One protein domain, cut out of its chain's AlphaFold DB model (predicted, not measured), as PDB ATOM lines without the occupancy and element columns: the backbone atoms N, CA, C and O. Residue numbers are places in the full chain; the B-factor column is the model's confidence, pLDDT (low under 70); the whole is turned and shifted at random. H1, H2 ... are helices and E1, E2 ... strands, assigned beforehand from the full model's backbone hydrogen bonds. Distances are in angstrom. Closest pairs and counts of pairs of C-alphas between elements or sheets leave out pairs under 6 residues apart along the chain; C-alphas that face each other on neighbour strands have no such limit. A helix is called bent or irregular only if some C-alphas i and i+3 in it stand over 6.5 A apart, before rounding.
ATOM      1  N   LEU A   6     152.158 128.059 130.227       94.75
ATOM      2  CA  LEU A   6     151.566 128.367 128.928       94.75
ATOM      3  C   LEU A   6     151.911 129.781 128.485       94.75
ATOM      4  O   LEU A   6     151.933 130.712 129.289       94.75
ATOM      5  N   ILE A   7     152.138 129.937 127.185       96.38
ATOM      6  CA  ILE A   7     152.271 131.238 126.532       96.38
ATOM      7  C   ILE A   7     151.169 131.351 125.491       96.38
ATOM      8  O   ILE A   7     151.133 130.602 124.511       96.38
ATOM      9  N   TYR A   8     150.271 132.297 125.716       96.62
ATOM     10  CA  TYR A   8     149.143 132.589 124.858       96.62
ATOM     11  C   TYR A   8     149.401 133.831 124.012       96.62
ATOM     12  O   TYR A   8     149.999 134.803 124.474       96.62
ATOM     13  N   ILE A   9     148.875 133.809 122.788       97.50
ATOM     14  CA  ILE A   9     148.686 135.010 121.969       97.50
ATOM     15  C   ILE A   9     147.191 135.136 121.700       97.50
ATOM     16  O   ILE A   9     146.585 134.216 121.140       97.50
ATOM     17  N   TYR A  10     146.614 136.266 122.092       97.19
ATOM     18  CA  TYR A  10     145.233 136.636 121.806       97.19
ATOM     19  C   TYR A  10     145.219 137.741 120.749       97.19
ATOM     20  O   TYR A  10     145.953 138.720 120.870       97.19
ATOM     21  N   HIS A  11     144.456 137.547 119.674       97.56
ATOM     22  CA  HIS A  11     144.376 138.496 118.564       97.56
ATOM     23  C   HIS A  11     143.083 138.297 117.771       97.56
ATOM     24  O   HIS A  11     142.721 137.160 117.441       97.56
ATOM     25  N   ASN A  12     142.425 139.393 117.401       96.50
ATOM     26  CA  ASN A  12     141.134 139.418 116.717       96.50
ATOM     27  C   ASN A  12     140.057 138.611 117.461       96.50
ATOM     28  O   ASN A  12     139.343 137.802 116.860       96.50
ATOM     29  N   GLY A  13     139.961 138.791 118.780       95.62
ATOM     30  CA  GLY A  13     138.905 138.186 119.593       95.62
ATOM     31  C   GLY A  13     139.073 136.686 119.878       95.62
ATOM     32  O   GLY A  13     138.124 136.038 120.327       95.62
ATOM     33  N   ARG A  14     140.249 136.099 119.616       94.56
ATOM     34  CA  ARG A  14     140.516 134.673 119.878       94.56
ATOM     35  C   ARG A  14     141.964 134.386 120.267       94.56
ATOM     36  O   ARG A  14     142.885 135.087 119.858       94.56
ATOM     37  N   PHE A  15     142.168 133.268 120.963       94.38
ATOM     38  CA  PHE A  15     143.497 132.692 121.151       94.38
ATOM     39  C   PHE A  15     143.995 132.080 119.838       94.38
ATOM     40  O   PHE A  15     143.402 131.135 119.318       94.38
ATOM     41  N   VAL A  16     145.085 132.625 119.302       95.25
ATOM     42  CA  VAL A  16     145.755 132.113 118.093       95.25
ATOM     43  C   VAL A  16     146.939 131.202 118.427       95.25
ATOM     44  O   VAL A  16     147.389 130.448 117.569       95.25
ATOM     45  N   LEU A  17     147.421 131.241 119.673       95.50
ATOM     46  CA  LEU A  17     148.466 130.365 120.198       95.50
ATOM     47  C   LEU A  17     148.173 129.997 121.655       95.50
ATOM     48  O   LEU A  17     147.719 130.842 122.425       95.50
ATOM     49  N   ALA A  18     148.511 128.761 122.019       94.31
ATOM     50  CA  ALA A  18     148.650 128.291 123.393       94.31
ATOM     51  C   ALA A  18     149.845 127.333 123.458       94.31
ATOM     52  O   ALA A  18     149.695 126.128 123.259       94.31
ATOM     53  N   GLN A  19     151.041 127.894 123.637       94.62
ATOM     54  CA  GLN A  19     152.289 127.143 123.635       94.62
ATOM     55  C   GLN A  19     152.564 126.572 125.023       94.62
ATOM     56  O   GLN A  19     152.816 127.323 125.965       94.62
ATOM     57  N   TYR A  20     152.601 125.247 125.117       93.00
ATOM     58  CA  TYR A  20     153.111 124.548 126.289       93.00
ATOM     59  C   TYR A  20     154.634 124.676 126.409       93.00
ATOM     60  O   TYR A  20     155.375 124.500 125.435       93.00
ATOM     61  N   GLY A  21     155.119 124.922 127.623       92.69
ATOM     62  CA  GLY A  21     156.539 124.883 127.940       92.69
ATOM     63  C   GLY A  21     156.822 124.115 129.226       92.69
ATOM     64  O   GLY A  21     156.127 124.260 130.231       92.69
ATOM     65  N   GLN A  22     157.874 123.296 129.210       91.81
ATOM     66  CA  GLN A  22     158.208 122.417 130.334       91.81
ATOM     67  C   GLN A  22     159.102 123.074 131.400       91.81
ATOM     68  O   GLN A  22     159.089 122.643 132.557       91.81
ATOM     69  N   TRP A  23     159.928 124.049 131.018       92.25
ATOM     70  CA  TRP A  23     161.038 124.517 131.851       92.25
ATOM     71  C   TRP A  23     160.980 126.016 132.123       92.25
ATOM     72  O   TRP A  23     160.644 126.806 131.241       92.25
ATOM     73  N   VAL A  24     161.424 126.392 133.326       90.81
ATOM     74  CA  VAL A  24     161.723 127.775 133.735       90.81
ATOM     75  C   VAL A  24     160.540 128.745 133.574       90.81
ATOM     76  O   VAL A  24     160.735 129.923 133.304       90.81
ATOM     77  N   GLY A  25     159.303 128.267 133.738       91.25
ATOM     78  CA  GLY A  25     158.082 129.050 133.522       91.25
ATOM     79  C   GLY A  25     157.870 130.276 134.416       91.25
ATOM     80  O   GLY A  25     156.934 131.024 134.163       91.25
ATOM     81  N   TYR A  26     158.707 130.506 135.428       94.25
ATOM     82  CA  TYR A  26     158.625 131.667 136.319       94.25
ATOM     83  C   TYR A  26     158.804 133.014 135.586       94.25
ATOM     84  O   TYR A  26     159.406 133.051 134.502       94.25
ATOM     85  N   PRO A  27     158.348 134.135 136.185       94.88
ATOM     86  CA  PRO A  27     158.524 135.468 135.615       94.88
ATOM     87  C   PRO A  27     159.982 135.849 135.345       94.88
ATOM     88  O   PRO A  27     160.252 136.509 134.349       94.88
ATOM     89  N   ASP A  28     160.925 135.410 136.178       94.62
ATOM     90  CA  ASP A  28     162.371 135.620 136.011       94.62
ATOM     91  C   ASP A  28     163.022 134.673 134.983       94.62
ATOM     92  O   ASP A  28     164.185 134.852 134.623       94.62
ATOM     93  N   GLY A  29     162.267 133.699 134.469       95.38
ATOM     94  CA  GLY A  29     162.667 132.777 133.411       95.38
ATOM     95  C   GLY A  29     162.031 133.108 132.066       95.38
ATOM     96  O   GLY A  29     162.560 133.882 131.273       95.38
ATOM     97  N   GLN A  30     160.887 132.496 131.766       96.38
ATOM     98  CA  GLN A  30     160.184 132.764 130.505       96.38
ATOM     99  C   GLN A  30     159.582 134.171 130.476       96.38
ATOM    100  O   GLN A  30     159.580 134.801 129.419       96.38
ATOM    101  N   GLY A  31     159.138 134.695 131.623       96.19
ATOM    102  CA  GLY A  31     158.550 136.032 131.703       96.19
ATOM    103  C   GLY A  31     159.497 137.142 131.238       96.19
ATOM    104  O   GLY A  31     159.071 138.009 130.480       96.19
ATOM    105  N   VAL A  32     160.788 137.094 131.588       97.31
ATOM    106  CA  VAL A  32     161.772 138.089 131.121       97.31
ATOM    107  C   VAL A  32     162.016 138.012 129.617       97.31
ATOM    108  O   VAL A  32     162.209 139.052 128.991       97.31
ATOM    109  N   ILE A  33     161.962 136.817 129.019       97.69
ATOM    110  CA  ILE A  33     162.108 136.641 127.567       97.69
ATOM    111  C   ILE A  33     160.895 137.244 126.851       97.69
ATOM    112  O   ILE A  33     161.059 138.014 125.905       97.69
ATOM    113  N   ILE A  34     159.684 136.954 127.339       98.00
ATOM    114  CA  ILE A  34     158.439 137.522 126.802       98.00
ATOM    115  C   ILE A  34     158.456 139.044 126.941       98.00
ATOM    116  O   ILE A  34     158.220 139.754 125.967       98.00
ATOM    117  N   LEU A  35     158.787 139.549 128.133       97.44
ATOM    118  CA  LEU A  35     158.836 140.979 128.416       97.44
ATOM    119  C   LEU A  35     159.856 141.692 127.521       97.44
ATOM    120  O   LEU A  35     159.562 142.758 126.987       97.44
ATOM    121  N   ALA A  36     161.042 141.109 127.327       98.00
ATOM    122  CA  ALA A  36     162.051 141.654 126.426       98.00
ATOM    123  C   ALA A  36     161.542 141.718 124.979       98.00
ATOM    124  O   ALA A  36     161.713 142.746 124.324       98.00
ATOM    125  N   PHE A  37     160.868 140.664 124.506       98.12
ATOM    126  CA  PHE A  37     160.283 140.632 123.168       98.12
ATOM    127  C   PHE A  37     159.226 141.726 122.983       98.12
ATOM    128  O   PHE A  37     159.310 142.478 122.015       98.12
ATOM    129  N   VAL A  38     158.254 141.848 123.895       97.12
ATOM    130  CA  VAL A  38     157.146 142.814 123.741       97.12
ATOM    131  C   VAL A  38     157.583 144.264 123.962       97.12
ATOM    132  O   VAL A  38     156.975 145.172 123.406       97.12
ATOM    133  N   LYS A  39     158.654 144.506 124.730       97.06
ATOM    134  CA  LYS A  39     159.219 145.854 124.917       97.06
ATOM    135  C   LYS A  39     160.075 146.324 123.743       97.06
ATOM    136  O   LYS A  39     160.351 147.521 123.652       97.06
ATOM    137  N   ALA A  40     160.535 145.422 122.880       97.69
ATOM    138  CA  ALA A  40     161.325 145.806 121.721       97.69
ATOM    139  C   ALA A  40     160.451 146.593 120.717       97.69
ATOM    140  O   ALA A  40     159.366 146.128 120.352       97.69
ATOM    141  N   PRO A  41     160.893 147.780 120.254       97.00
ATOM    142  CA  PRO A  41     160.099 148.610 119.355       97.00
ATOM    143  C   PRO A  41     159.664 147.859 118.094       97.00
ATOM    144  O   PRO A  41     160.484 147.275 117.392       97.00
ATOM    145  N   GLY A  42     158.364 147.891 117.801       96.56
ATOM    146  CA  GLY A  42     157.783 147.266 116.613       96.56
ATOM    147  C   GLY A  42     157.507 145.763 116.726       96.56
ATOM    148  O   GLY A  42     156.784 145.243 115.878       96.56
ATOM    149  N   ASN A  43     157.981 145.065 117.765       97.12
ATOM    150  CA  ASN A  43     157.767 143.619 117.890       97.12
ATOM    151  C   ASN A  43     156.300 143.240 118.112       97.12
ATOM    152  O   ASN A  43     155.857 142.236 117.566       97.12
ATOM    153  N   VAL A  44     155.532 144.036 118.860       97.19
ATOM    154  CA  VAL A  44     154.091 143.788 119.061       97.19
ATOM    155  C   VAL A  44     153.336 143.887 117.730       97.19
ATOM    156  O   VAL A  44     152.630 142.956 117.347       97.19
ATOM    157  N   ALA A  45     153.570 144.959 116.964       97.44
ATOM    158  CA  ALA A  45     152.974 145.146 115.641       97.44
ATOM    159  C   ALA A  45     153.420 144.064 114.639       97.44
ATOM    160  O   ALA A  45     152.609 143.538 113.875       97.44
ATOM    161  N   LEU A  46     154.705 143.689 114.666       97.50
ATOM    162  CA  LEU A  46     155.236 142.587 113.869       97.50
ATOM    163  C   LEU A  46     154.550 141.268 114.235       97.50
ATOM    164  O   LEU A  46     154.149 140.525 113.344       97.50
ATOM    165  N   LEU A  47     154.388 140.975 115.524       97.50
ATOM    166  CA  LEU A  47     153.751 139.748 115.985       97.50
ATOM    167  C   LEU A  47     152.292 139.682 115.517       97.50
ATOM    168  O   LEU A  47     151.896 138.660 114.956       97.50
ATOM    169  N   ALA A  48     151.536 140.779 115.637       97.56
ATOM    170  CA  ALA A  48     150.171 140.896 115.115       97.56
ATOM    171  C   ALA A  48     150.106 140.590 113.610       97.56
ATOM    172  O   ALA A  48     149.332 139.727 113.183       97.56
ATOM    173  N   LEU A  49     150.997 141.202 112.820       97.94
ATOM    174  CA  LEU A  49     151.118 140.968 111.376       97.94
ATOM    175  C   LEU A  49     151.450 139.508 111.031       97.94
ATOM    176  O   LEU A  49     151.043 139.014 109.982       97.94
ATOM    177  N   LYS A  50     152.199 138.814 111.893       97.88
ATOM    178  CA  LYS A  50     152.665 137.438 111.668       97.88
ATOM    179  C   LYS A  50     151.698 136.371 112.172       97.88
ATOM    180  O   LYS A  50     151.854 135.210 111.799       97.88
ATOM    181  N   THR A  51     150.663 136.731 112.931       96.75
ATOM    182  CA  THR A  51     149.643 135.769 113.387       96.75
ATOM    183  C   THR A  51     149.002 134.913 112.272       96.75
ATOM    184  O   THR A  51     148.760 133.735 112.536       96.75
ATOM    185  N   PRO A  52     148.804 135.374 111.012       96.94
ATOM    186  CA  PRO A  52     148.299 134.522 109.921       96.94
ATOM    187  C   PRO A  52     149.257 133.405 109.462       96.94
ATOM    188  O   PRO A  52     148.851 132.486 108.735       96.94
ATOM    189  N   ASN A  53     150.531 133.478 109.860       97.25
ATOM    190  CA  ASN A  53     151.536 132.457 109.572       97.25
ATOM    191  C   ASN A  53     151.537 131.330 110.613       97.25
ATOM    192  O   ASN A  53     152.252 130.348 110.432       97.25
ATOM    193  N   ILE A  54     150.741 131.436 111.679       96.25
ATOM    194  CA  ILE A  54     150.540 130.349 112.634       96.25
ATOM    195  C   ILE A  54     149.615 129.312 111.991       96.25
ATOM    196  O   ILE A  54     148.505 129.625 111.558       96.25
ATOM    197  N   LYS A  55     150.080 128.063 111.913       95.00
ATOM    198  CA  LYS A  55     149.316 126.924 111.400       95.00
ATOM    199  C   LYS A  55     149.038 125.956 112.543       95.00
ATOM    200  O   LYS A  55     149.910 125.176 112.918       95.00
ATOM    201  N   THR A  56     147.820 125.984 113.070       94.06
ATOM    202  CA  THR A  56     147.375 124.999 114.060       94.06
ATOM    203  C   THR A  56     147.256 123.622 113.416       94.06
ATOM    204  O   THR A  56     146.679 123.494 112.336       94.06
ATOM    205  N   LEU A  57     147.810 122.613 114.079       92.88
ATOM    206  CA  LEU A  57     147.737 121.209 113.700       92.88
ATOM    207  C   LEU A  57     146.881 120.434 114.705       92.88
ATOM    208  O   LEU A  57     146.859 120.738 115.899       92.88
ATOM    209  N   THR A  58     146.214 119.396 114.221       91.25
ATOM    210  CA  THR A  58     145.650 118.322 115.042       91.25
ATOM    211  C   THR A  58     146.749 117.377 115.526       91.25
ATOM    212  O   THR A  58     147.843 117.337 114.966       91.25
ATOM    213  N   ILE A  59     146.459 116.567 116.547       86.12
ATOM    214  CA  ILE A  59     147.431 115.599 117.078       86.12
ATOM    215  C   ILE A  59     147.920 114.604 116.008       86.12
ATOM    216  O   ILE A  59     149.111 114.327 115.927       86.12
ATOM    217  N   ALA A  60     147.025 114.143 115.126       88.25
ATOM    218  CA  ALA A  60     147.386 113.253 114.024       88.25
ATOM    219  C   ALA A  60     148.335 113.942 113.026       88.25
ATOM    220  O   ALA A  60     149.331 113.358 112.606       88.25
ATOM    221  N   GLU A  61     148.076 115.213 112.700       91.12
ATOM    222  CA  GLU A  61     148.951 115.996 111.822       91.12
ATOM    223  C   GLU A  61     150.317 116.282 112.457       91.12
ATOM    224  O   GLU A  61     151.311 116.346 111.738       91.12
ATOM    225  N   VAL A  62     150.393 116.451 113.782       87.31
ATOM    226  CA  VAL A  62     151.672 116.596 114.501       87.31
ATOM    227  C   VAL A  62     152.504 115.326 114.360       87.31
ATOM    228  O   VAL A  62     153.678 115.409 113.992       87.31
ATOM    229  N   ASP A  63     151.901 114.161 114.602       85.69
ATOM    230  CA  ASP A  63     152.583 112.872 114.475       85.69
ATOM    231  C   ASP A  63     153.107 112.657 113.054       85.69
ATOM    232  O   ASP A  63     154.264 112.271 112.864       85.69
ATOM    233  N   ASP A  64     152.284 112.939 112.047       87.19
ATOM    234  CA  ASP A  64     152.672 112.813 110.643       87.19
ATOM    235  C   ASP A  64     153.774 113.810 110.265       87.19
ATOM    236  O   ASP A  64     154.725 113.447 109.567       87.19
ATOM    237  N   TYR A  65     153.719 115.040 110.788       83.94
ATOM    238  CA  TYR A  65     154.751 116.054 110.571       83.94
ATOM    239  C   TYR A  65     156.106 115.625 111.152       83.94
ATOM    240  O   TYR A  65     157.141 115.750 110.489       83.94
ATOM    241  N   ILE A  66     156.118 115.102 112.381       81.81
ATOM    242  CA  ILE A  66     157.338 114.624 113.047       81.81
ATOM    243  C   ILE A  66     157.904 113.404 112.311       81.81
ATOM    244  O   ILE A  66     159.111 113.342 112.062       81.81
ATOM    245  N   LYS A  67     157.053 112.454 111.904       82.06
ATOM    246  CA  LYS A  67     157.474 111.281 111.121       82.06
ATOM    247  C   LYS A  67     158.103 111.693 109.792       82.06
ATOM    248  O   LYS A  67     159.202 111.235 109.491       82.06
ATOM    249  N   ALA A  68     157.455 112.578 109.033       81.88
ATOM    250  CA  ALA A  68     157.974 113.065 107.755       81.88
ATOM    251  C   ALA A  68     159.365 113.705 107.915       81.88
ATOM    252  O   ALA A  68     160.304 113.327 107.219       81.88
ATOM    253  N   ARG A  69     159.536 114.580 108.914       75.06
ATOM    254  CA  ARG A  69     160.831 115.204 109.244       75.06
ATOM    255  C   ARG A  69     161.915 114.206 109.640       75.06
ATOM    256  O   ARG A  69     163.082 114.403 109.307       75.06
ATOM    257  N   THR A  70     161.540 113.158 110.367       71.62
ATOM    258  CA  THR A  70     162.471 112.106 110.797       71.62
ATOM    259  C   THR A  70     162.967 111.295 109.598       71.62
ATOM    260  O   THR A  70     164.152 110.987 109.512       71.62
ATOM    261  N   LEU A  71     162.079 110.999 108.643       73.38
ATOM    262  CA  LEU A  71     162.425 110.299 107.401       73.38
ATOM    263  C   LEU A  71     163.327 111.134 106.480       73.38
ATOM    264  O   LEU A  71     164.173 110.568 105.794       73.38
ATOM    265  N   GLU A  72     163.176 112.461 106.479       71.75
ATOM    266  CA  GLU A  72     164.038 113.377 105.715       71.75
ATOM    267  C   GLU A  72     165.481 113.433 106.248       71.75
ATOM    268  O   GLU A  72     166.401 113.687 105.473       71.75
ATOM    269  N   ASN A  73     165.701 113.187 107.547       67.31
ATOM    270  CA  ASN A  73     167.022 113.254 108.189       67.31
ATOM    271  C   ASN A  73     167.284 112.049 109.119       67.31
ATOM    272  O   ASN A  73     167.383 112.217 110.337       67.31
ATOM    273  N   PRO A  74     167.461 110.836 108.564       62.56
ATOM    274  CA  PRO A  74     167.561 109.597 109.342       62.56
ATOM    275  C   PRO A  74     168.818 109.499 110.226       62.56
ATOM    276  O   PRO A  74     168.840 108.706 111.162       62.56
ATOM    277  N   ASN A  75     169.849 110.309 109.951       59.09
ATOM    278  CA  ASN A  75     171.132 110.315 110.669       59.09
ATOM    279  C   ASN A  75     171.319 111.542 111.578       59.09
ATOM    280  O   ASN A  75     172.437 111.790 112.027       59.09
ATOM    281  N   ALA A  76     170.280 112.351 111.813       59.22
ATOM    282  CA  ALA A  76     170.393 113.417 112.801       59.22
ATOM    283  C   ALA A  76     170.691 112.764 114.158       59.22
ATOM    284  O   ALA A  76     169.846 112.047 114.690       59.22
ATOM    285  N   GLU A  77     171.898 112.968 114.693       46.16
ATOM    286  CA  GLU A  77     172.242 112.538 116.044       46.16
ATOM    287  C   GLU A  77     171.308 113.261 117.006       46.16
ATOM    288  O   GLU A  77     171.528 114.410 117.379       46.16
ATOM    289  N   THR A  78     170.201 112.619 117.351       49.97
ATOM    290  CA  THR A  78     169.290 113.117 118.363       49.97
ATOM    291  C   THR A  78     169.843 112.691 119.714       49.97
ATOM    292  O   THR A  78     169.853 111.490 120.004       49.97
ATOM    293  N   PRO A  79     170.301 113.632 120.569       47.94
ATOM    294  CA  PRO A  79     170.507 113.330 121.976       47.94
ATOM    295  C   PRO A  79     169.282 112.584 122.500       47.94
ATOM    296  O   PRO A  79     168.164 112.911 122.110       47.94
ATOM    297  N   MET A  80     169.463 111.639 123.419       38.28
ATOM    298  CA  MET A  80     168.401 110.779 123.975       38.28
ATOM    299  C   MET A  80     167.160 111.542 124.518       38.28
ATOM    300  O   MET A  80     166.122 110.941 124.769       38.28
ATOM    301  N   PHE A  81     167.253 112.873 124.661       44.62
ATOM    302  CA  PHE A  81     166.209 113.806 125.113       44.62
ATOM    303  C   PHE A  81     165.747 114.843 124.071       44.62
ATOM    304  O   PHE A  81     164.932 115.710 124.380       44.62
ATOM    305  N   SER A  82     166.269 114.790 122.849       52.53
ATOM    306  CA  SER A  82     165.882 115.660 121.741       52.53
ATOM    307  C   SER A  82     165.122 114.797 120.755       52.53
ATOM    308  O   SER A  82     165.729 114.080 119.977       52.53
ATOM    309  N   GLN A  83     163.794 114.800 120.799       52.84
ATOM    310  CA  GLN A  83     163.064 114.251 119.661       52.84
ATOM    311  C   GLN A  83     163.350 115.121 118.430       52.84
ATOM    312  O   GLN A  83     163.545 116.332 118.607       52.84
ATOM    313  N   PRO A  84     163.343 114.563 117.204       61.56
ATOM    314  CA  PRO A  84     163.399 115.320 115.953       61.56
ATOM    315  C   PRO A  84     162.070 116.069 115.741       61.56
ATOM    316  O   PRO A  84     161.360 115.905 114.754       61.56
ATOM    317  N   CYS A  85     161.689 116.867 116.732       67.88
ATOM    318  CA  CYS A  85     160.525 117.718 116.720       67.88
ATOM    319  C   CYS A  85     160.965 119.102 116.221       67.88
ATOM    320  O   CYS A  85     162.010 119.614 116.641       67.88
ATOM    321  N   PRO A  86     160.201 119.727 115.314       79.06
ATOM    322  CA  PRO A  86     160.429 121.114 114.941       79.06
ATOM    323  C   PRO A  86     160.448 121.996 116.191       79.06
ATOM    324  O   PRO A  86     159.669 121.734 117.111       79.06
ATOM    325  N   PRO A  87     161.252 123.075 116.228       87.81
ATOM    326  CA  PRO A  87     161.272 123.976 117.373       87.81
ATOM    327  C   PRO A  87     159.865 124.430 117.789       87.81
ATOM    328  O   PRO A  87     159.529 124.390 118.962       87.81
ATOM    329  N   SER A  88     158.974 124.743 116.850       89.50
ATOM    330  CA  SER A  88     157.609 125.177 117.174       89.50
ATOM    331  C   SER A  88     156.710 124.106 117.818       89.50
ATOM    332  O   SER A  88     155.699 124.449 118.416       89.50
ATOM    333  N   LEU A  89     157.066 122.821 117.739       89.44
ATOM    334  CA  LEU A  89     156.350 121.718 118.397       89.44
ATOM    335  C   LEU A  89     157.096 121.197 119.634       89.44
ATOM    336  O   LEU A  89     156.657 120.252 120.287       89.44
ATOM    337  N   SER A  90     158.241 121.793 119.972       88.06
ATOM    338  CA  SER A  90     159.039 121.366 121.111       88.06
ATOM    339  C   SER A  90     158.549 121.997 122.410       88.06
ATOM    340  O   SER A  90     158.509 123.217 122.562       88.06
ATOM    341  N   ARG A  91     158.334 121.156 123.423       89.00
ATOM    342  CA  ARG A  91     158.120 121.566 124.825       89.00
ATOM    343  C   ARG A  91     159.262 122.384 125.443       89.00
ATOM    344  O   ARG A  91     159.101 122.925 126.537       89.00
ATOM    345  N   ASN A  92     160.424 122.441 124.788       90.56
ATOM    346  CA  ASN A  92     161.590 123.196 125.250       90.56
ATOM    347  C   ASN A  92     161.654 124.615 124.665       90.56
ATOM    348  O   ASN A  92     162.528 125.385 125.052       90.56
ATOM    349  N   THR A  93     160.761 124.965 123.738       92.62
ATOM    350  CA  THR A  93     160.825 126.246 123.026       92.62
ATOM    351  C   THR A  93     160.403 127.420 123.891       92.62
ATOM    352  O   THR A  93     161.080 128.450 123.875       92.62
ATOM    353  N   GLY A  94     159.322 127.266 124.664       93.56
ATOM    354  CA  GLY A  94     158.810 128.329 125.532       93.56
ATOM    355  C   GLY A  94     158.645 129.651 124.774       93.56
ATOM    356  O   GLY A  94     158.118 129.685 123.661       93.56
ATOM    357  N   ALA A  95     159.152 130.738 125.353       96.06
ATOM    358  CA  ALA A  95     159.027 132.098 124.835       96.06
ATOM    359  C   ALA A  95     159.757 132.340 123.508       96.06
ATOM    360  O   ALA A  95     159.385 133.254 122.774       96.06
ATOM    361  N   ARG A  96     160.715 131.484 123.121       95.00
ATOM    362  CA  ARG A  96     161.350 131.561 121.790       95.00
ATOM    363  C   ARG A  96     160.359 131.332 120.648       95.00
ATOM    364  O   ARG A  96     160.673 131.626 119.499       95.00
ATOM    365  N   MET A  97     159.156 130.837 120.946       95.75
ATOM    366  CA  MET A  97     158.057 130.769 119.986       95.75
ATOM    367  C   MET A  97     157.727 132.144 119.382       95.75
ATOM    368  O   MET A  97     157.392 132.221 118.202       95.75
ATOM    369  N   LEU A  98     157.874 133.230 120.147       97.69
ATOM    370  CA  LEU A  98     157.628 134.587 119.651       97.69
ATOM    371  C   LEU A  98     158.591 134.949 118.513       97.69
ATOM    372  O   LEU A  98     158.155 135.455 117.479       97.69
ATOM    373  N   ASP A  99     159.870 134.587 118.647       96.81
ATOM    374  CA  ASP A  99     160.879 134.782 117.602       96.81
ATOM    375  C   ASP A  99     160.594 133.919 116.365       96.81
ATOM    376  O   ASP A  99     160.734 134.386 115.234       96.81
ATOM    377  N   LEU A 100     160.153 132.668 116.559       96.25
ATOM    378  CA  LEU A 100     159.786 131.774 115.453       96.25
ATOM    379  C   LEU A 100     158.628 132.349 114.628       96.25
ATOM    380  O   LEU A 100     158.664 132.314 113.398       96.25
ATOM    381  N   ILE A 101     157.616 132.903 115.295       97.19
ATOM    382  CA  ILE A 101     156.481 133.548 114.629       97.19
ATOM    383  C   ILE A 101     156.937 134.839 113.946       97.19
ATOM    384  O   ILE A 101     156.603 135.054 112.781       97.19
ATOM    385  N   ALA A 102     157.748 135.666 114.608       96.44
ATOM    386  CA  ALA A 102     158.277 136.900 114.031       96.44
ATOM    387  C   ALA A 102     159.098 136.651 112.749       96.44
ATOM    388  O   ALA A 102     158.950 137.381 111.765       96.44
ATOM    389  N   ALA A 103     159.905 135.585 112.730       95.94
ATOM    390  CA  ALA A 103     160.739 135.188 111.594       95.94
ATOM    391  C   ALA A 103     159.975 134.473 110.461       95.94
ATOM    392  O   ALA A 103     160.530 134.255 109.384       95.94
ATOM    393  N   SER A 104     158.711 134.101 110.678       96.25
ATOM    394  CA  SER A 104     157.925 133.320 109.716       96.25
ATOM    395  C   SER A 104     157.593 134.076 108.424       96.25
ATOM    396  O   SER A 104     157.529 135.313 108.381       96.25
ATOM    397  N   THR A 105     157.302 133.325 107.363       95.12
ATOM    398  CA  THR A 105     156.828 133.858 106.077       95.12
ATOM    399  C   THR A 105     155.512 133.194 105.674       95.12
ATOM    400  O   THR A 105     155.094 132.199 106.265       95.12
ATOM    401  N   SER A 106     154.842 133.738 104.656       91.00
ATOM    402  CA  SER A 106     153.615 133.142 104.114       91.00
ATOM    403  C   SER A 106     153.843 131.745 103.524       91.00
ATOM    404  O   SER A 106     152.931 130.920 103.563       91.00
ATOM    405  N   GLU A 107     155.046 131.479 103.003       91.75
ATOM    406  CA  GLU A 107     155.446 130.176 102.452       91.75
ATOM    407  C   GLU A 107     155.960 129.213 103.532       91.75
ATOM    408  O   GLU A 107     155.741 128.007 103.446       91.75
ATOM    409  N   ALA A 108     156.588 129.741 104.587       89.88
ATOM    410  CA  ALA A 108     157.107 128.980 105.720       89.88
ATOM    411  C   ALA A 108     156.319 129.308 106.997       89.88
ATOM    412  O   ALA A 108     156.779 130.041 107.879       89.88
ATOM    413  N   LYS A 109     155.104 128.756 107.074       94.06
ATOM    414  CA  LYS A 109     154.227 128.872 108.246       94.06
ATOM    415  C   LYS A 109     154.760 128.081 109.440       94.06
ATOM    416  O   LYS A 109     155.418 127.055 109.274       94.06
ATOM    417  N   VAL A 110     154.422 128.534 110.645       94.12
ATOM    418  CA  VAL A 110     154.839 127.925 111.913       94.12
ATOM    419  C   VAL A 110     153.797 126.889 112.344       94.12
ATOM    420  O   VAL A 110     152.687 127.286 112.703       94.12
ATOM    421  N   PRO A 111     154.103 125.577 112.307       93.75
ATOM    422  CA  PRO A 111     153.187 124.559 112.803       93.75
ATOM    423  C   PRO A 111     153.132 124.602 114.331       93.75
ATOM    424  O   PRO A 111     154.179 124.573 114.980       93.75
ATOM    425  N   VAL A 112     151.931 124.650 114.898       93.31
ATOM    426  CA  VAL A 112     151.712 124.686 116.350       93.31
ATOM    427  C   VAL A 112     150.640 123.690 116.765       93.31
ATOM    428  O   VAL A 112     149.695 123.434 116.020       93.31
ATOM    429  N   TYR A 113     150.760 123.177 117.982       90.31
ATOM    430  CA  TYR A 113     149.714 122.420 118.656       90.31
ATOM    431  C   TYR A 113     149.257 123.230 119.868       90.31
ATOM    432  O   TYR A 113     150.077 123.604 120.704       90.31
ATOM    433  N   THR A 114     147.974 123.586 119.915       86.38
ATOM    434  CA  THR A 114     147.441 124.483 120.948       86.38
ATOM    435  C   THR A 114     146.867 123.690 122.110       86.38
ATOM    436  O   THR A 114     145.830 123.045 121.968       86.38
ATOM    437  N   GLU A 115     147.483 123.810 123.281       80.75
ATOM    438  CA  GLU A 115     147.058 123.123 124.506       80.75
ATOM    439  C   GLU A 115     146.214 124.042 125.400       80.75
ATOM    440  O   GLU A 115     146.546 124.298 126.555       80.75
ATOM    441  N   LEU A 116     145.115 124.577 124.850       80.06
ATOM    442  CA  LEU A 116     144.264 125.569 125.529       80.06
ATOM    443  C   LEU A 116     143.800 125.103 126.918       80.06
ATOM    444  O   LEU A 116     143.778 125.902 127.851       80.06
ATOM    445  N   ASP A 117     143.456 123.821 127.052       81.19
ATOM    446  CA  ASP A 117     142.904 123.248 128.281       81.19
ATOM    447  C   ASP A 117     143.951 122.944 129.359       81.19
ATOM    448  O   ASP A 117     143.568 122.690 130.501       81.19
ATOM    449  N   PHE A 118     145.254 123.014 129.058       81.50
ATOM    450  CA  PHE A 118     146.292 122.714 130.051       81.50
ATOM    451  C   PHE A 118     146.260 123.689 131.240       81.50
ATOM    452  O   PHE A 118     146.603 123.305 132.352       81.50
ATOM    453  N   VAL A 119     145.741 124.910 131.064       79.69
ATOM    454  CA  VAL A 119     145.538 125.865 132.172       79.69
ATOM    455  C   VAL A 119     144.566 125.351 133.239       79.69
ATOM    456  O   VAL A 119     144.639 125.762 134.393       79.69
ATOM    457  N   LYS A 120     143.660 124.430 132.880       78.06
ATOM    458  CA  LYS A 120     142.721 123.806 133.826       78.06
ATOM    459  C   LYS A 120     143.411 122.781 134.723       78.06
ATOM    460  O   LYS A 120     142.859 122.408 135.757       78.06
ATOM    461  N   ASP A 121     144.611 122.340 134.355       73.44
ATOM    462  CA  ASP A 121     145.449 121.485 135.180       73.44
ATOM    463  C   ASP A 121     146.175 122.330 136.234       73.44
ATOM    464  O   ASP A 121     147.372 122.591 136.150       73.44
ATOM    465  N   GLY A 122     145.432 122.787 137.244       61.69
ATOM    466  CA  GLY A 122     145.978 123.620 138.322       61.69
ATOM    467  C   GLY A 122     147.030 122.922 139.194       61.69
ATOM    468  O   GLY A 122     147.661 123.575 140.019       61.69
ATOM    469  N   LEU A 123     147.230 121.606 139.036       67.25
ATOM    470  CA  LEU A 123     148.306 120.872 139.704       67.25
ATOM    471  C   LEU A 123     149.639 121.028 138.962       67.25
ATOM    472  O   LEU A 123     150.705 120.958 139.577       67.25
ATOM    473  N   PHE A 124     149.589 121.198 137.641       72.62
ATOM    474  CA  PHE A 124     150.765 121.123 136.786       72.62
ATOM    475  C   PHE A 124     151.022 122.359 135.933       72.62
ATOM    476  O   PHE A 124     152.170 122.547 135.543       72.62
ATOM    477  N   CYS A 125     150.031 123.196 135.644       83.62
ATOM    478  CA  CYS A 125     150.223 124.494 135.011       83.62
ATOM    479  C   CYS A 125     150.505 125.532 136.098       83.62
ATOM    480  O   CYS A 125     149.597 125.967 136.795       83.62
ATOM    481  N   GLU A 126     151.771 125.904 136.278       89.44
ATOM    482  CA  GLU A 126     152.175 126.802 137.368       89.44
ATOM    483  C   GLU A 126     152.041 128.276 136.968       89.44
ATOM    484  O   GLU A 126     151.678 129.109 137.798       89.44
ATOM    485  N   TRP A 127     152.296 128.589 135.691       93.00
ATOM    486  CA  TRP A 127     152.256 129.947 135.145       93.00
ATOM    487  C   TRP A 127     151.552 130.008 133.790       93.00
ATOM    488  O   TRP A 127     151.714 129.121 132.951       93.00
ATOM    489  N   ALA A 128     150.844 131.100 133.528       94.38
ATOM    490  CA  ALA A 128     150.312 131.411 132.210       94.38
ATOM    491  C   ALA A 128     150.583 132.873 131.852       94.38
ATOM    492  O   ALA A 128     150.352 133.779 132.650       94.38
ATOM    493  N   TYR A 129     151.062 133.093 130.635       96.50
ATOM    494  CA  TYR A 129     151.324 134.412 130.074       96.50
ATOM    495  C   TYR A 129     150.346 134.656 128.939       96.50
ATOM    496  O   TYR A 129     150.259 133.830 128.031       96.50
ATOM    497  N   VAL A 130     149.639 135.778 128.961       97.31
ATOM    498  CA  VAL A 130     148.726 136.172 127.886       97.31
ATOM    499  C   VAL A 130     149.242 137.452 127.255       97.31
ATOM    500  O   VAL A 130     149.268 138.501 127.892       97.31
ATOM    501  N   ILE A 131     149.677 137.340 126.002       98.19
ATOM    502  CA  ILE A 131     150.013 138.478 125.152       98.19
ATOM    503  C   ILE A 131     148.741 138.832 124.383       98.19
ATOM    504  O   ILE A 131     148.390 138.154 123.413       98.19
ATOM    505  N   ASP A 132     148.034 139.855 124.846       98.12
ATOM    506  CA  ASP A 132     146.835 140.370 124.195       98.12
ATOM    507  C   ASP A 132     147.237 141.461 123.202       98.12
ATOM    508  O   ASP A 132     147.650 142.557 123.581       98.12
ATOM    509  N   LEU A 133     147.155 141.132 121.915       97.62
ATOM    510  CA  LEU A 133     147.498 142.044 120.829       97.62
ATOM    511  C   LEU A 133     146.371 143.031 120.515       97.62
ATOM    512  O   LEU A 133     146.645 144.066 119.918       97.62
ATOM    513  N   ASP A 134     145.134 142.741 120.927       96.56
ATOM    514  CA  ASP A 134     143.997 143.643 120.733       96.56
ATOM    515  C   ASP A 134     144.028 144.775 121.775       96.56
ATOM    516  O   ASP A 134     143.654 145.912 121.483       96.56
ATOM    517  N   ARG A 135     144.486 144.470 122.997       96.75
ATOM    518  CA  ARG A 135     144.593 145.421 124.121       96.75
ATOM    519  C   ARG A 135     146.012 145.925 124.382       96.75
ATOM    520  O   ARG A 135     146.184 146.795 125.231       96.75
ATOM    521  N   GLU A 136     147.000 145.382 123.676       95.12
ATOM    522  CA  GLU A 136     148.434 145.623 123.889       95.12
ATOM    523  C   GLU A 136     148.875 145.391 125.349       95.12
ATOM    524  O   GLU A 136     149.652 146.157 125.923       95.12
ATOM    525  N   THR A 137     148.384 144.314 125.970       96.88
ATOM    526  CA  THR A 137     148.709 143.951 127.357       96.88
ATOM    527  C   THR A 137     149.504 142.649 127.434       96.88
ATOM    528  O   THR A 137     149.341 141.728 126.635       96.88
ATOM    529  N   LEU A 138     150.379 142.569 128.439       97.31
ATOM    530  CA  LEU A 138     150.975 141.318 128.899       97.31
ATOM    531  C   LEU A 138     150.403 141.014 130.281       97.31
ATOM    532  O   LEU A 138     150.719 141.702 131.252       97.31
ATOM    533  N   GLU A 139     149.566 139.991 130.363       96.25
ATOM    534  CA  GLU A 139     148.970 139.522 131.610       96.25
ATOM    535  C   GLU A 139     149.705 138.261 132.076       96.25
ATOM    536  O   GLU A 139     150.064 137.397 131.271       96.25
ATOM    537  N   VAL A 140     149.961 138.163 133.380       94.94
ATOM    538  CA  VAL A 140     150.699 137.049 133.980       94.94
ATOM    539  C   VAL A 140     149.861 136.452 135.095       94.94
ATOM    540  O   VAL A 140     149.466 137.149 136.026       94.94
ATOM    541  N   TYR A 141     149.624 135.152 134.999       91.25
ATOM    542  CA  TYR A 141     148.821 134.376 135.926       91.25
ATOM    543  C   TYR A 141     149.692 133.308 136.582       91.25
ATOM    544  O   TYR A 141     150.530 132.688 135.926       91.25
ATOM    545  N   CYS A 142     149.471 133.078 137.872       88.56
ATOM    546  CA  CYS A 142     150.108 132.021 138.650       88.56
ATOM    547  C   CYS A 142     149.011 131.158 139.271       88.56
ATOM    548  O   CYS A 142     148.025 131.694 139.774       88.56
ATOM    549  N   ALA A 143     149.184 129.837 139.301       75.56
ATOM    550  CA  ALA A 143     148.210 128.906 139.886       75.56
ATOM    551  C   ALA A 143     148.093 128.985 141.431       75.56
ATOM    552  O   ALA A 143     147.535 128.096 142.070       75.56
TER     553      ALA A 143
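Overview. This is residues 6 to 143 of the 158 residues of an uncharacterized protein of Rachicladosporium antarcticum (UniProt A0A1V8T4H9). What does the model look like? A twisted sheet of four strands, in the order E2, E1, E5, E6, has H1, H2 and H4 over one face and the short H5 on the other. The small strand pair E3 and E4 packs by H4 near edge strand E2, and beyond it H3 and residues 73 to 85 lie away from the sheet, at one end of the longest axis. What is it made of? The printed part has 138 residues with five named helices and six named strands, in the order E1 E2 H1 H2 E3 H3 H4 E4 H5 E5 E6; the large sheet is mixed, and the class is mixed, helices and strands. The whole is compact, with a radius of gyration of the C-alphas of 15.1 A, and spans 44 by 37 by 24 A.

Along the chain. Where is the large sheet? E2 is residues 14 to 21, 20.4 A from first to last C-alpha, and E1 is residues 6 to 11, 16.2 A, from C-alpha 6 at (151.566, 128.367, 128.928). E5 is residues 127 to 132, 16.1 A, and E6 residues 137 to 142, 16.5 A, to C-alpha 142 at (150.108, 132.021, 138.650). Where are the others? H1 is residues 27 to 39, H2 43 to 53, H4 94 to 102, H5 116 to 120, E3 54 to 56 and E4 110 to 112; H3, residues 59 to 72, is 20.2 A long. H2 is irregular, with C-alphas 49 and 52 7.2 A apart, and H5 only just, with C-alphas 116 and 119 6.8 A apart.

Arrangement. How do the strands pair? E1 and E5 are parallel, with N 8 and O 129 at 2.8 A; in the antiparallel hairpins E1 and E2, and E5 and E6, N 19 and O 7, and N 141 and O 128, are 2.8 A apart. E3 and E4 are parallel, with N 55 and O 110 at 2.8 A, and with H3 and H4 form a strand-helix-strand unit, parallel neighbours with helices between. Where are the helices? H1, H2 and H4 are on the same face, at heights over the sheet of 9.6, 9.8 and 9.7 A; H5 is on the opposite face, at 8.6 A. H4 touches H1, the same way at a shallow tilt of 16 degrees; their closest C-alphas, of Ile 34 and Ala 95, are 5.8 A apart. H4 touches H2, about perpendicular at 80 degrees; their closest C-alphas, of Leu 47 and Ala 102, are 5.7 A apart. H3 is not on the large sheet and is apart from E4, but only just, at 8.3 A. Are the helix backbones complete? Every O i to N i+4 pair is within hydrogen-bond range in H3, against 7 of 9 in H1, 5 of 7 in H2, 3 of 5 in H4 and 0 of 1 in H5, where 1 of 2 O i to N i+3 pairs is.

Size, cuts and confidence. How far does it reach? The two C-alphas farthest apart, of Asn 75 and Arg 135, are 46.0 A apart. Is it continuous and confident? The printed part has no cut, and the link from H3 to H4, 21 residues, is long. Mean pLDDT of the printed part is 88.0, with residues 73 to 85 and 122 to 123 under 70.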